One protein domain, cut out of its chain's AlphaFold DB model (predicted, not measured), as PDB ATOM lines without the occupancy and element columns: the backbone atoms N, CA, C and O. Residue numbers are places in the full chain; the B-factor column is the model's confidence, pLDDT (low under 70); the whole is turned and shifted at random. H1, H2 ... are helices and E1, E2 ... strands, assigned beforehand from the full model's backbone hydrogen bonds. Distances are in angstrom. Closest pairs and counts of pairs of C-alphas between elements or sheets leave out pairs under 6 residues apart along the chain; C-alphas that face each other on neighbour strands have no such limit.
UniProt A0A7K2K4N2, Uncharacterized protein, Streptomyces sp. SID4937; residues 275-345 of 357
ATOM      1  N   PRO A 275     -16.115 -16.981 -16.500       77.50
ATOM      2  CA  PRO A 275     -16.820 -18.210 -16.825       77.50
ATOM      3  C   PRO A 275     -18.118 -18.322 -16.022       77.50
ATOM      4  O   PRO A 275     -18.256 -17.764 -14.930       77.50
ATOM      5  N   LEU A 276     -19.077 -19.053 -16.587       84.50
ATOM      6  CA  LEU A 276     -20.239 -19.503 -15.835       84.50
ATOM      7  C   LEU A 276     -19.779 -20.570 -14.839       84.50
ATOM      8  O   LEU A 276     -19.114 -21.528 -15.228       84.50
ATOM      9  N   VAL A 277     -20.134 -20.389 -13.571       88.81
ATOM     10  CA  VAL A 277     -19.957 -21.372 -12.500       88.81
ATOM     11  C   VAL A 277     -21.328 -21.808 -11.998       88.81
ATOM     12  O   VAL A 277     -22.294 -21.043 -12.075       88.81
ATOM     13  N   THR A 278     -21.424 -23.032 -11.494       91.62
ATOM     14  CA  THR A 278     -22.606 -23.517 -10.779       91.62
ATOM     15  C   THR A 278     -22.724 -22.812  -9.428       91.62
ATOM     16  O   THR A 278     -21.726 -22.530  -8.767       91.62
ATOM     17  N   CYS A 279     -23.947 -22.460  -9.038       91.69
ATOM     18  CA  CYS A 279     -24.230 -21.841  -7.749       91.69
ATOM     19  C   CYS A 279     -24.331 -22.904  -6.653       91.69
ATOM     20  O   CYS A 279     -25.121 -23.835  -6.774       91.69
ATOM     21  N   GLU A 280     -23.616 -22.712  -5.543       89.81
ATOM     22  CA  GLU A 280     -23.717 -23.554  -4.335       89.81
ATOM     23  C   GLU A 280     -24.950 -23.214  -3.462       89.81
ATOM     24  O   GLU A 280     -25.025 -23.572  -2.286       89.81
ATOM     25  N   GLY A 281     -25.904 -22.452  -4.001       85.56
ATOM     26  CA  GLY A 281     -27.087 -21.982  -3.285       85.56
ATOM     27  C   GLY A 281     -28.201 -23.033  -3.199       85.56
ATOM     28  O   GLY A 281     -28.301 -23.899  -4.066       85.56
ATOM     29  N   PRO A 282     -29.086 -22.949  -2.188       80.94
ATOM     30  CA  PRO A 282     -30.203 -23.876  -2.049       80.94
ATOM     31  C   PRO A 282     -31.228 -23.698  -3.180       80.94
ATOM     32  O   PRO A 282     -31.606 -22.574  -3.515       80.94
ATOM     33  N   GLY A 283     -31.723 -24.815  -3.718       79.75
ATOM     34  CA  GLY A 283     -32.741 -24.856  -4.770       79.75
ATOM     35  C   GLY A 283     -32.315 -25.719  -5.958       79.75
ATOM     36  O   GLY A 283     -31.476 -26.605  -5.826       79.75
ATOM     37  N   ASN A 284     -32.912 -25.457  -7.122       77.81
ATOM     38  CA  ASN A 284     -32.528 -26.107  -8.377       77.81
ATOM     39  C   ASN A 284     -31.150 -25.614  -8.842       77.81
ATOM     40  O   ASN A 284     -30.806 -24.447  -8.638       77.81
ATOM     41  N   GLU A 285     -30.391 -26.479  -9.517       82.12
ATOM     42  CA  GLU A 285     -29.085 -26.126 -10.078       82.12
ATOM     43  C   GLU A 285     -29.207 -24.953 -11.064       82.12
ATOM     44  O   GLU A 285     -30.032 -24.959 -11.979       82.12
ATOM     45  N   HIS A 286     -28.387 -23.922 -10.864       83.44
ATOM     46  CA  HIS A 286     -28.362 -22.734 -11.710       83.44
ATOM     47  C   HIS A 286     -26.942 -22.173 -11.808       83.44
ATOM     48  O   HIS A 286     -26.143 -22.278 -10.876       83.44
ATOM     49  N   VAL A 287     -26.627 -21.566 -12.953       91.38
ATOM     50  CA  VAL A 287     -25.291 -21.040 -13.264       91.38
ATOM     51  C   VAL A 287     -25.266 -19.515 -13.268       91.38
ATOM     52  O   VAL A 287     -26.216 -18.863 -13.698       91.38
ATOM     53  N   PHE A 288     -24.156 -18.928 -12.826       89.44
ATOM     54  CA  PHE A 288     -23.947 -17.479 -12.814       89.44
ATOM     55  C   PHE A 288     -22.488 -17.126 -13.133       89.44
ATOM     56  O   PHE A 288     -21.619 -17.992 -13.169       89.44
ATOM     57  N   ARG A 289     -22.197 -15.846 -13.389       86.50
ATOM     58  CA  ARG A 289     -20.820 -15.379 -13.626       86.50
ATOM     59  C   ARG A 289     -20.178 -14.945 -12.313       86.50
ATOM     60  O   ARG A 289     -20.588 -13.937 -11.736       86.50
ATOM     61  N   ALA A 290     -19.160 -15.678 -11.869       81.88
ATOM     62  CA  ALA A 290     -18.419 -15.347 -10.658       81.88
ATOM     63  C   ALA A 290     -17.528 -14.114 -10.866       81.88
ATOM     64  O   ALA A 290     -16.467 -14.180 -11.490       81.88
ATOM     65  N   TYR A 291     -17.928 -12.984 -10.285       75.94
ATOM     66  CA  TYR A 291     -17.039 -11.844 -10.079       75.94
ATOM     67  C   TYR A 291     -16.300 -12.024  -8.747       75.94
ATOM     68  O   TYR A 291     -16.925 -12.271  -7.718       75.94
ATOM     69  N   GLY A 292     -14.968 -11.922  -8.765       73.75
ATOM     70  CA  GLY A 292     -14.145 -11.960  -7.548       73.75
ATOM     71  C   GLY A 292     -14.114 -13.299  -6.796       73.75
ATOM     72  O   GLY A 292     -13.794 -13.301  -5.614       73.75
ATOM     73  N   GLY A 293     -14.446 -14.421  -7.448       77.25
ATOM     74  CA  GLY A 293     -14.411 -15.752  -6.821       77.25
ATOM     75  C   GLY A 293     -15.618 -16.092  -5.936       77.25
ATOM     76  O   GLY A 293     -15.537 -17.017  -5.138       77.25
ATOM     77  N   ALA A 294     -16.734 -15.365  -6.061       82.00
ATOM     78  CA  ALA A 294     -17.981 -15.729  -5.388       82.00
ATOM     79  C   ALA A 294     -18.494 -17.113  -5.838       82.00
ATOM     80  O   ALA A 294     -18.500 -17.391  -7.038       82.00
ATOM     81  N   THR A 295     -18.980 -17.933  -4.897       87.31
ATOM     82  CA  THR A 295     -19.567 -19.269  -5.158       87.31
ATOM     83  C   THR A 295     -21.103 -19.290  -5.156       87.31
ATOM     84  O   THR A 295     -21.730 -20.220  -5.656       87.31
ATOM     85  N   LEU A 296     -21.724 -18.218  -4.654       88.12
ATOM     86  CA  LEU A 296     -23.172 -18.004  -4.660       88.12
ATOM     87  C   LEU A 296     -23.560 -16.917  -5.666       88.12
ATOM     88  O   LEU A 296     -22.917 -15.865  -5.724       88.12
ATOM     89  N   CYS A 297     -24.651 -17.131  -6.399       89.62
ATOM     90  CA  CYS A 297     -25.220 -16.133  -7.300       89.62
ATOM     91  C   CYS A 297     -25.790 -14.927  -6.517       89.62
ATOM     92  O   CYS A 297     -26.072 -15.053  -5.319       89.62
ATOM     93  N   PRO A 298     -25.999 -13.759  -7.159       84.25
ATOM     94  CA  PRO A 298     -26.537 -12.573  -6.488       84.25
ATOM     95  C   PRO A 298     -27.864 -12.817  -5.755       84.25
ATOM     96  O   PRO A 298     -28.045 -12.312  -4.648       84.25
ATOM     97  N   ASP A 299     -28.752 -13.637  -6.323       86.75
ATOM     98  CA  ASP A 299     -30.070 -13.924  -5.749       86.75
ATOM     99  C   ASP A 299     -29.969 -14.827  -4.508       86.75
ATOM    100  O   ASP A 299     -30.607 -14.552  -3.492       86.75
ATOM    101  N   CYS A 300     -29.104 -15.848  -4.524       87.69
ATOM    102  CA  CYS A 300     -28.830 -16.689  -3.353       87.69
ATOM    103  C   CYS A 300     -28.075 -15.925  -2.254       87.69
ATOM    104  O   CYS A 300     -28.393 -16.084  -1.075       87.69
ATOM    105  N   GLN A 301     -27.128 -15.047  -2.613       87.56
ATOM    106  CA  GLN A 301     -26.495 -14.137  -1.649       87.56
ATOM    107  C   GLN A 301     -27.526 -13.196  -1.014       87.56
ATOM    108  O   GLN A 301     -27.511 -12.989   0.201       87.56
ATOM    109  N   GLN A 302     -28.450 -12.654  -1.814       85.38
ATOM    110  CA  GLN A 302     -29.533 -11.818  -1.316       85.38
ATOM    111  C   GLN A 302     -30.471 -12.613  -0.398       85.38
ATOM    112  O   GLN A 302     -30.753 -12.146   0.702       85.38
ATOM    113  N   ALA A 303     -30.894 -13.819  -0.782       83.50
ATOM    114  CA  ALA A 303     -31.735 -14.684   0.044       83.50
ATOM    115  C   ALA A 303     -31.077 -15.010   1.399       83.50
ATOM    116  O   ALA A 303     -31.712 -14.853   2.442       83.50
ATOM    117  N   ALA A 304     -29.786 -15.358   1.410       84.94
ATOM    118  CA  ALA A 304     -29.031 -15.603   2.641       84.94
ATOM    119  C   ALA A 304     -28.890 -14.337   3.513       84.94
ATOM    120  O   ALA A 304     -29.011 -14.398   4.739       84.94
ATOM    121  N   ALA A 305     -28.679 -13.165   2.903       84.69
ATOM    122  CA  ALA A 305     -28.650 -11.892   3.624       84.69
ATOM    123  C   ALA A 305     -30.021 -11.532   4.232       84.69
ATOM    124  O   ALA A 305     -30.074 -11.010   5.349       84.69
ATOM    125  N   TRP A 306     -31.116 -11.843   3.527       75.62
ATOM    126  CA  TRP A 306     -32.490 -11.683   4.006       75.62
ATOM    127  C   TRP A 306     -32.816 -12.634   5.161       75.62
ATOM    128  O   TRP A 306     -33.350 -12.165   6.162       75.62
ATOM    129  N   ALA A 307     -32.442 -13.915   5.079       81.44
ATOM    130  CA  ALA A 307     -32.617 -14.878   6.172       81.44
ATOM    131  C   ALA A 307     -31.923 -14.391   7.457       81.44
ATOM    132  O   ALA A 307     -32.576 -14.185   8.479       81.44
ATOM    133  N   ARG A 308     -30.637 -14.021   7.366       83.25
ATOM    134  CA  ARG A 308     -29.873 -13.458   8.497       83.25
ATOM    135  C   ARG A 308     -30.432 -12.134   9.024       83.25
ATOM    136  O   ARG A 308     -30.184 -11.758  10.168       83.25
ATOM    137  N   TRP A 309     -31.116 -11.349   8.191       85.06
ATOM    138  CA  TRP A 309     -31.824 -10.146   8.641       85.06
ATOM    139  C   TRP A 309     -33.131 -10.492   9.362       85.06
ATOM    140  O   TRP A 309     -33.400  -9.897  10.403       85.06
ATOM    141  N   ALA A 310     -33.892 -11.465   8.858       75.62
ATOM    142  CA  ALA A 310     -35.118 -11.945   9.483       75.62
ATOM    143  C   ALA A 310     -34.840 -12.571  10.859       75.62
ATOM    144  O   ALA A 310     -35.503 -12.198  11.817       75.62
ATOM    145  N   GLU A 311     -33.805 -13.407  10.985       74.56
ATOM    146  CA  GLU A 311     -33.330 -13.980  12.259       74.56
ATOM    147  C   GLU A 311     -32.997 -12.898  13.300       74.56
ATOM    148  O   GLU A 311     -33.478 -12.941  14.429       74.56
ATOM    149  N   ARG A 312     -32.210 -11.881  12.918       75.75
ATOM    150  CA  ARG A 312     -31.895 -10.758  13.821       75.75
ATOM    151  C   ARG A 312     -33.147  -9.982  14.211       75.75
ATOM    152  O   ARG A 312     -33.328  -9.677  15.379       75.75
ATOM    153  N   ARG A 313     -34.040  -9.716  13.255       69.88
ATOM    154  CA  ARG A 313     -35.297  -9.002  13.506       69.88
ATOM    155  C   ARG A 313     -36.262  -9.795  14.393       69.88
ATOM    156  O   ARG A 313     -36.992  -9.180  15.163       69.88
ATOM    157  N   ALA A 314     -36.267 -11.120  14.287       70.12
ATOM    158  CA  ALA A 314     -37.003 -12.027  15.162       70.12
ATOM    159  C   ALA A 314     -36.519 -11.878  16.611       70.12
ATOM    160  O   ALA A 314     -37.314 -11.590  17.506       70.12
ATOM    161  N   ALA A 315     -35.197 -11.951  16.811       74.00
ATOM    162  CA  ALA A 315     -34.557 -11.741  18.107       74.00
ATOM    163  C   ALA A 315     -34.803 -10.325  18.669       74.00
ATOM    164  O   ALA A 315     -35.185 -10.195  19.830       74.00
ATOM    165  N   ASP A 316     -34.665  -9.276  17.848       72.19
ATOM    166  CA  ASP A 316     -34.896  -7.874  18.241       72.19
ATOM    167  C   ASP A 316     -36.350  -7.602  18.679       72.19
ATOM    168  O   ASP A 316     -36.601  -6.704  19.484       72.19
ATOM    169  N   LEU A 317     -37.320  -8.342  18.127       74.00
ATOM    170  CA  LEU A 317     -38.749  -8.206  18.437       74.00
ATOM    171  C   LEU A 317     -39.247  -9.210  19.491       74.00
ATOM    172  O   LEU A 317     -40.384  -9.081  19.939       74.00
ATOM    173  N   GLY A 318     -38.431 -10.195  19.879       70.19
ATOM    174  CA  GLY A 318     -38.835 -11.281  20.778       70.19
ATOM    175  C   GLY A 318     -39.885 -12.228  20.181       70.19
ATOM    176  O   GLY A 318     -40.675 -12.797  20.929       70.19
ATOM    177  N   VAL A 319     -39.925 -12.367  18.850       61.88
ATOM    178  CA  VAL A 319     -40.915 -13.181  18.121       61.88
ATOM    179  C   VAL A 319     -40.222 -14.381  17.487       61.88
ATOM    180  O   VAL A 319     -39.317 -14.198  16.675       61.88
ATOM    181  N   ASP A 320     -40.662 -15.600  17.802       62.06
ATOM    182  CA  ASP A 320     -40.182 -16.804  17.119       62.06
ATOM    183  C   ASP A 320     -40.889 -16.965  15.761       62.06
ATOM    184  O   ASP A 320     -42.026 -17.433  15.661       62.06
ATOM    185  N   LEU A 321     -40.196 -16.562  14.693       59.78
ATOM    186  CA  LEU A 321     -40.710 -16.668  13.326       59.78
ATOM    187  C   LEU A 321     -40.891 -18.118  12.852       59.78
ATOM    188  O   LEU A 321     -41.644 -18.331  11.904       59.78
ATOM    189  N   ALA A 322     -40.231 -19.107  13.466       60.31
ATOM    190  CA  ALA A 322     -40.453 -20.512  13.139       60.31
ATOM    191  C   ALA A 322     -41.768 -21.012  13.756       60.31
ATOM    192  O   ALA A 322     -42.526 -21.712  13.084       60.31
ATOM    193  N   GLU A 323     -42.086 -20.594  14.985       57.41
ATOM    194  CA  GLU A 323     -43.366 -20.915  15.630       57.41
ATOM    195  C   GLU A 323     -44.548 -20.217  14.929       57.41
ATOM    196  O   GLU A 323     -45.584 -20.842  14.690       57.41
ATOM    197  N   ASP A 324     -44.392 -18.954  14.519       59.12
ATOM    198  CA  ASP A 324     -45.416 -18.234  13.746       59.12
ATOM    199  C   ASP A 324     -45.580 -18.781  12.316       59.12
ATOM    200  O   ASP A 324     -46.704 -18.853  11.810       59.12
ATOM    201  N   ALA A 325     -44.500 -19.229  11.663       59.06
ATOM    202  CA  ALA A 325     -44.590 -19.917  10.374       59.06
ATOM    203  C   ALA A 325     -45.299 -21.277  10.504       59.06
ATOM    204  O   ALA A 325     -46.165 -21.594   9.685       59.06
ATOM    205  N   ALA A 326     -45.002 -22.049  11.555       59.66
ATOM    206  CA  ALA A 326     -45.701 -23.298  11.851       59.66
ATOM    207  C   ALA A 326     -47.200 -23.057  12.114       59.66
ATOM    208  O   ALA A 326     -48.040 -23.736  11.526       59.66
ATOM    209  N   LYS A 327     -47.554 -22.029  12.900       61.25
ATOM    210  CA  LYS A 327     -48.952 -21.620  13.130       61.25
ATOM    211  C   LYS A 327     -49.658 -21.146  11.861       61.25
ATOM    212  O   LYS A 327     -50.852 -21.392  11.715       61.25
ATOM    213  N   ALA A 328     -48.962 -20.487  10.934       57.38
ATOM    214  CA  ALA A 328     -49.540 -20.100   9.645       57.38
ATOM    215  C   ALA A 328     -49.883 -21.326   8.776       57.38
ATOM    216  O   ALA A 328     -50.953 -21.358   8.166       57.38
ATOM    217  N   VAL A 329     -49.018 -22.346   8.775       59.72
ATOM    218  CA  VAL A 329     -49.252 -23.627   8.088       59.72
ATOM    219  C   VAL A 329     -50.390 -24.419   8.749       59.72
ATOM    220  O   VAL A 329     -51.308 -24.838   8.046       59.72
ATOM    221  N   GLU A 330     -50.401 -24.545  10.081       58.47
ATOM    222  CA  GLU A 330     -51.500 -25.151  10.862       58.47
ATOM    223  C   GLU A 330     -52.850 -24.454  10.608       58.47
ATOM    224  O   GLU A 330     -53.878 -25.108  10.442       58.47
ATOM    225  N   ALA A 331     -52.857 -23.121  10.497       62.81
ATOM    226  CA  ALA A 331     -54.047 -22.331  10.178       62.81
ATOM    227  C   ALA A 331     -54.489 -22.422   8.697       62.81
ATOM    228  O   ALA A 331     -55.338 -21.639   8.262       62.81
ATOM    229  N   GLY A 332     -53.899 -23.321   7.898       55.03
ATOM    230  CA  GLY A 332     -54.197 -23.496   6.472       55.03
ATOM    231  C   GLY A 332     -53.821 -22.290   5.603       55.03
ATOM    232  O   GLY A 332     -54.273 -22.172   4.464       55.03
ATOM    233  N   ARG A 333     -53.016 -21.363   6.132       52.75
ATOM    234  CA  ARG A 333     -52.651 -20.107   5.481       52.75
ATOM    235  C   ARG A 333     -51.247 -20.230   4.896       52.75
ATOM    236  O   ARG A 333     -50.304 -19.648   5.423       52.75
ATOM    237  N   ASP A 334     -51.153 -20.983   3.797       51.09
ATOM    238  CA  ASP A 334     -49.920 -21.199   3.024       51.09
ATOM    239  C   ASP A 334     -49.125 -19.877   2.879       51.09
ATOM    240  O   ASP A 334     -49.613 -18.949   2.213       51.09
ATOM    241  N   PRO A 335     -47.928 -19.754   3.494       54.34
ATOM    242  CA  PRO A 335     -47.115 -18.541   3.410       54.34
ATOM    243  C   PRO A 335     -46.634 -18.265   1.977       54.34
ATOM    244  O   PRO A 335     -46.403 -17.108   1.616       54.34
ATOM    245  N   ASP A 336     -46.573 -19.296   1.130       52.75
ATOM    246  CA  ASP A 336     -46.292 -19.212  -0.301       52.75
ATOM    247  C   ASP A 336     -47.563 -19.228  -1.163       52.75
ATOM    248  O   ASP A 336     -47.487 -19.295  -2.389       52.75
ATOM    249  N   GLY A 337     -48.747 -19.038  -0.570       56.50
ATOM    250  CA  GLY A 337     -50.037 -19.217  -1.239       56.50
ATOM    251  C   GLY A 337     -50.276 -18.351  -2.478       56.50
ATOM    252  O   GLY A 337     -51.217 -18.617  -3.224       56.50
ATOM    253  N   TRP A 338     -49.475 -17.312  -2.735       52.47
ATOM    254  CA  TRP A 338     -49.482 -16.576  -4.009       52.47
ATOM    255  C   TRP A 338     -48.570 -17.211  -5.077       52.47
ATOM    256  O   TRP A 338     -48.934 -17.185  -6.250       52.47
ATOM    257  N   ARG A 339     -47.445 -17.830  -4.690       52.78
ATOM    258  CA  ARG A 339     -46.580 -18.633  -5.572       52.78
ATOM    259  C   ARG A 339     -47.270 -19.921  -5.993       52.78
ATOM    260  O   ARG A 339     -47.266 -20.223  -7.179       52.78
ATOM    261  N   SER A 340     -47.937 -20.611  -5.066       53.94
ATOM    262  CA  SER A 340     -48.754 -21.800  -5.351       53.94
ATOM    263  C   SER A 340     -49.843 -21.490  -6.393       53.94
ATOM    264  O   SER A 340     -50.022 -22.229  -7.361       53.94
ATOM    265  N   ARG A 341     -50.500 -20.324  -6.277       58.31
ATOM    266  CA  ARG A 341     -51.460 -19.813  -7.277       58.31
ATOM    267  C   ARG A 341     -50.813 -19.451  -8.621       58.31
ATOM    268  O   ARG A 341     -51.424 -19.685  -9.657       58.31
ATOM    269  N   LEU A 342     -49.593 -18.912  -8.626       56.31
ATOM    270  CA  LEU A 342     -48.857 -18.580  -9.853       56.31
ATOM    271  C   LEU A 342     -48.338 -19.827 -10.585       56.31
ATOM    272  O   LEU A 342     -48.406 -19.880 -11.808       56.31
ATOM    273  N   ALA A 343     -47.891 -20.848  -9.850       59.16
ATOM    274  CA  ALA A 343     -47.526 -22.150 -10.401       59.16
ATOM    275  C   ALA A 343     -48.749 -22.871 -10.993       59.16
ATOM    276  O   ALA A 343     -48.666 -23.398 -12.100       59.16
ATOM    277  N   ALA A 344     -49.902 -22.823 -10.315       57.00
ATOM    278  CA  ALA A 344     -51.160 -23.347 -10.848       57.00
ATOM    279  C   ALA A 344     -51.621 -22.599 -12.115       57.00
ATOM    280  O   ALA A 344     -52.033 -23.236 -13.080       57.00
ATOM    281  N   ALA A 345     -51.495 -21.267 -12.156       55.31
ATOM    282  CA  ALA A 345     -51.802 -20.476 -13.352       55.31
ATOM    283  C   ALA A 345     -50.845 -20.782 -14.522       55.31
ATOM    284  O   ALA A 345     -51.287 -20.893 -15.663       55.31
TER     285      ALA A 345
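Overview. This is residues 275 to 345 of the 357 residues of an uncharacterized protein of Streptomyces sp. SID4937 (UniProt A0A7K2K4N2). A loop-rich head with the short antiparallel hairpin E1 and E2 sits at one end of the long helix H1; beyond its other end H2 turns a corner and H3 folds back, an open, flat hook. The printed part has 71 residues, with two named strands and then three named helices, and is mostly helix. It is loose, with a radius of gyration of the C-alphas of 16.1 A and spans of 46 by 37 by 13 A.

Arrangement. In the hairpin of E1, residues 276 to 278, and E2, residues 287 to 289, N 277 and O 288 are within hydrogen-bond range at 2.8 A. H1, residues 298 to 317, and H2, residues 321 to 330, are close but not clearly touching, about perpendicular at 82 degrees; their closest C-alphas, Ala 314 and Leu 321, are 6.2 A apart. H3, residues 337 to 345, is apart from both. Every O i to N i+4 pair is within hydrogen-bond range in H1 and H2, 4 of 5 in H3.

Along the chain. E1 spans 6.9 A from C-alpha 276 at (-20.239, -19.503, -15.835), E2 7.2 A, H1 28.1 A, H2 13.9 A, and H3 12.3 A to C-alpha 345 at (-51.802, -20.476, -13.352).

Size, cuts and confidence. The printed part has no cut and no long link. Residues 313 and 319 to 345 have pLDDT under 70.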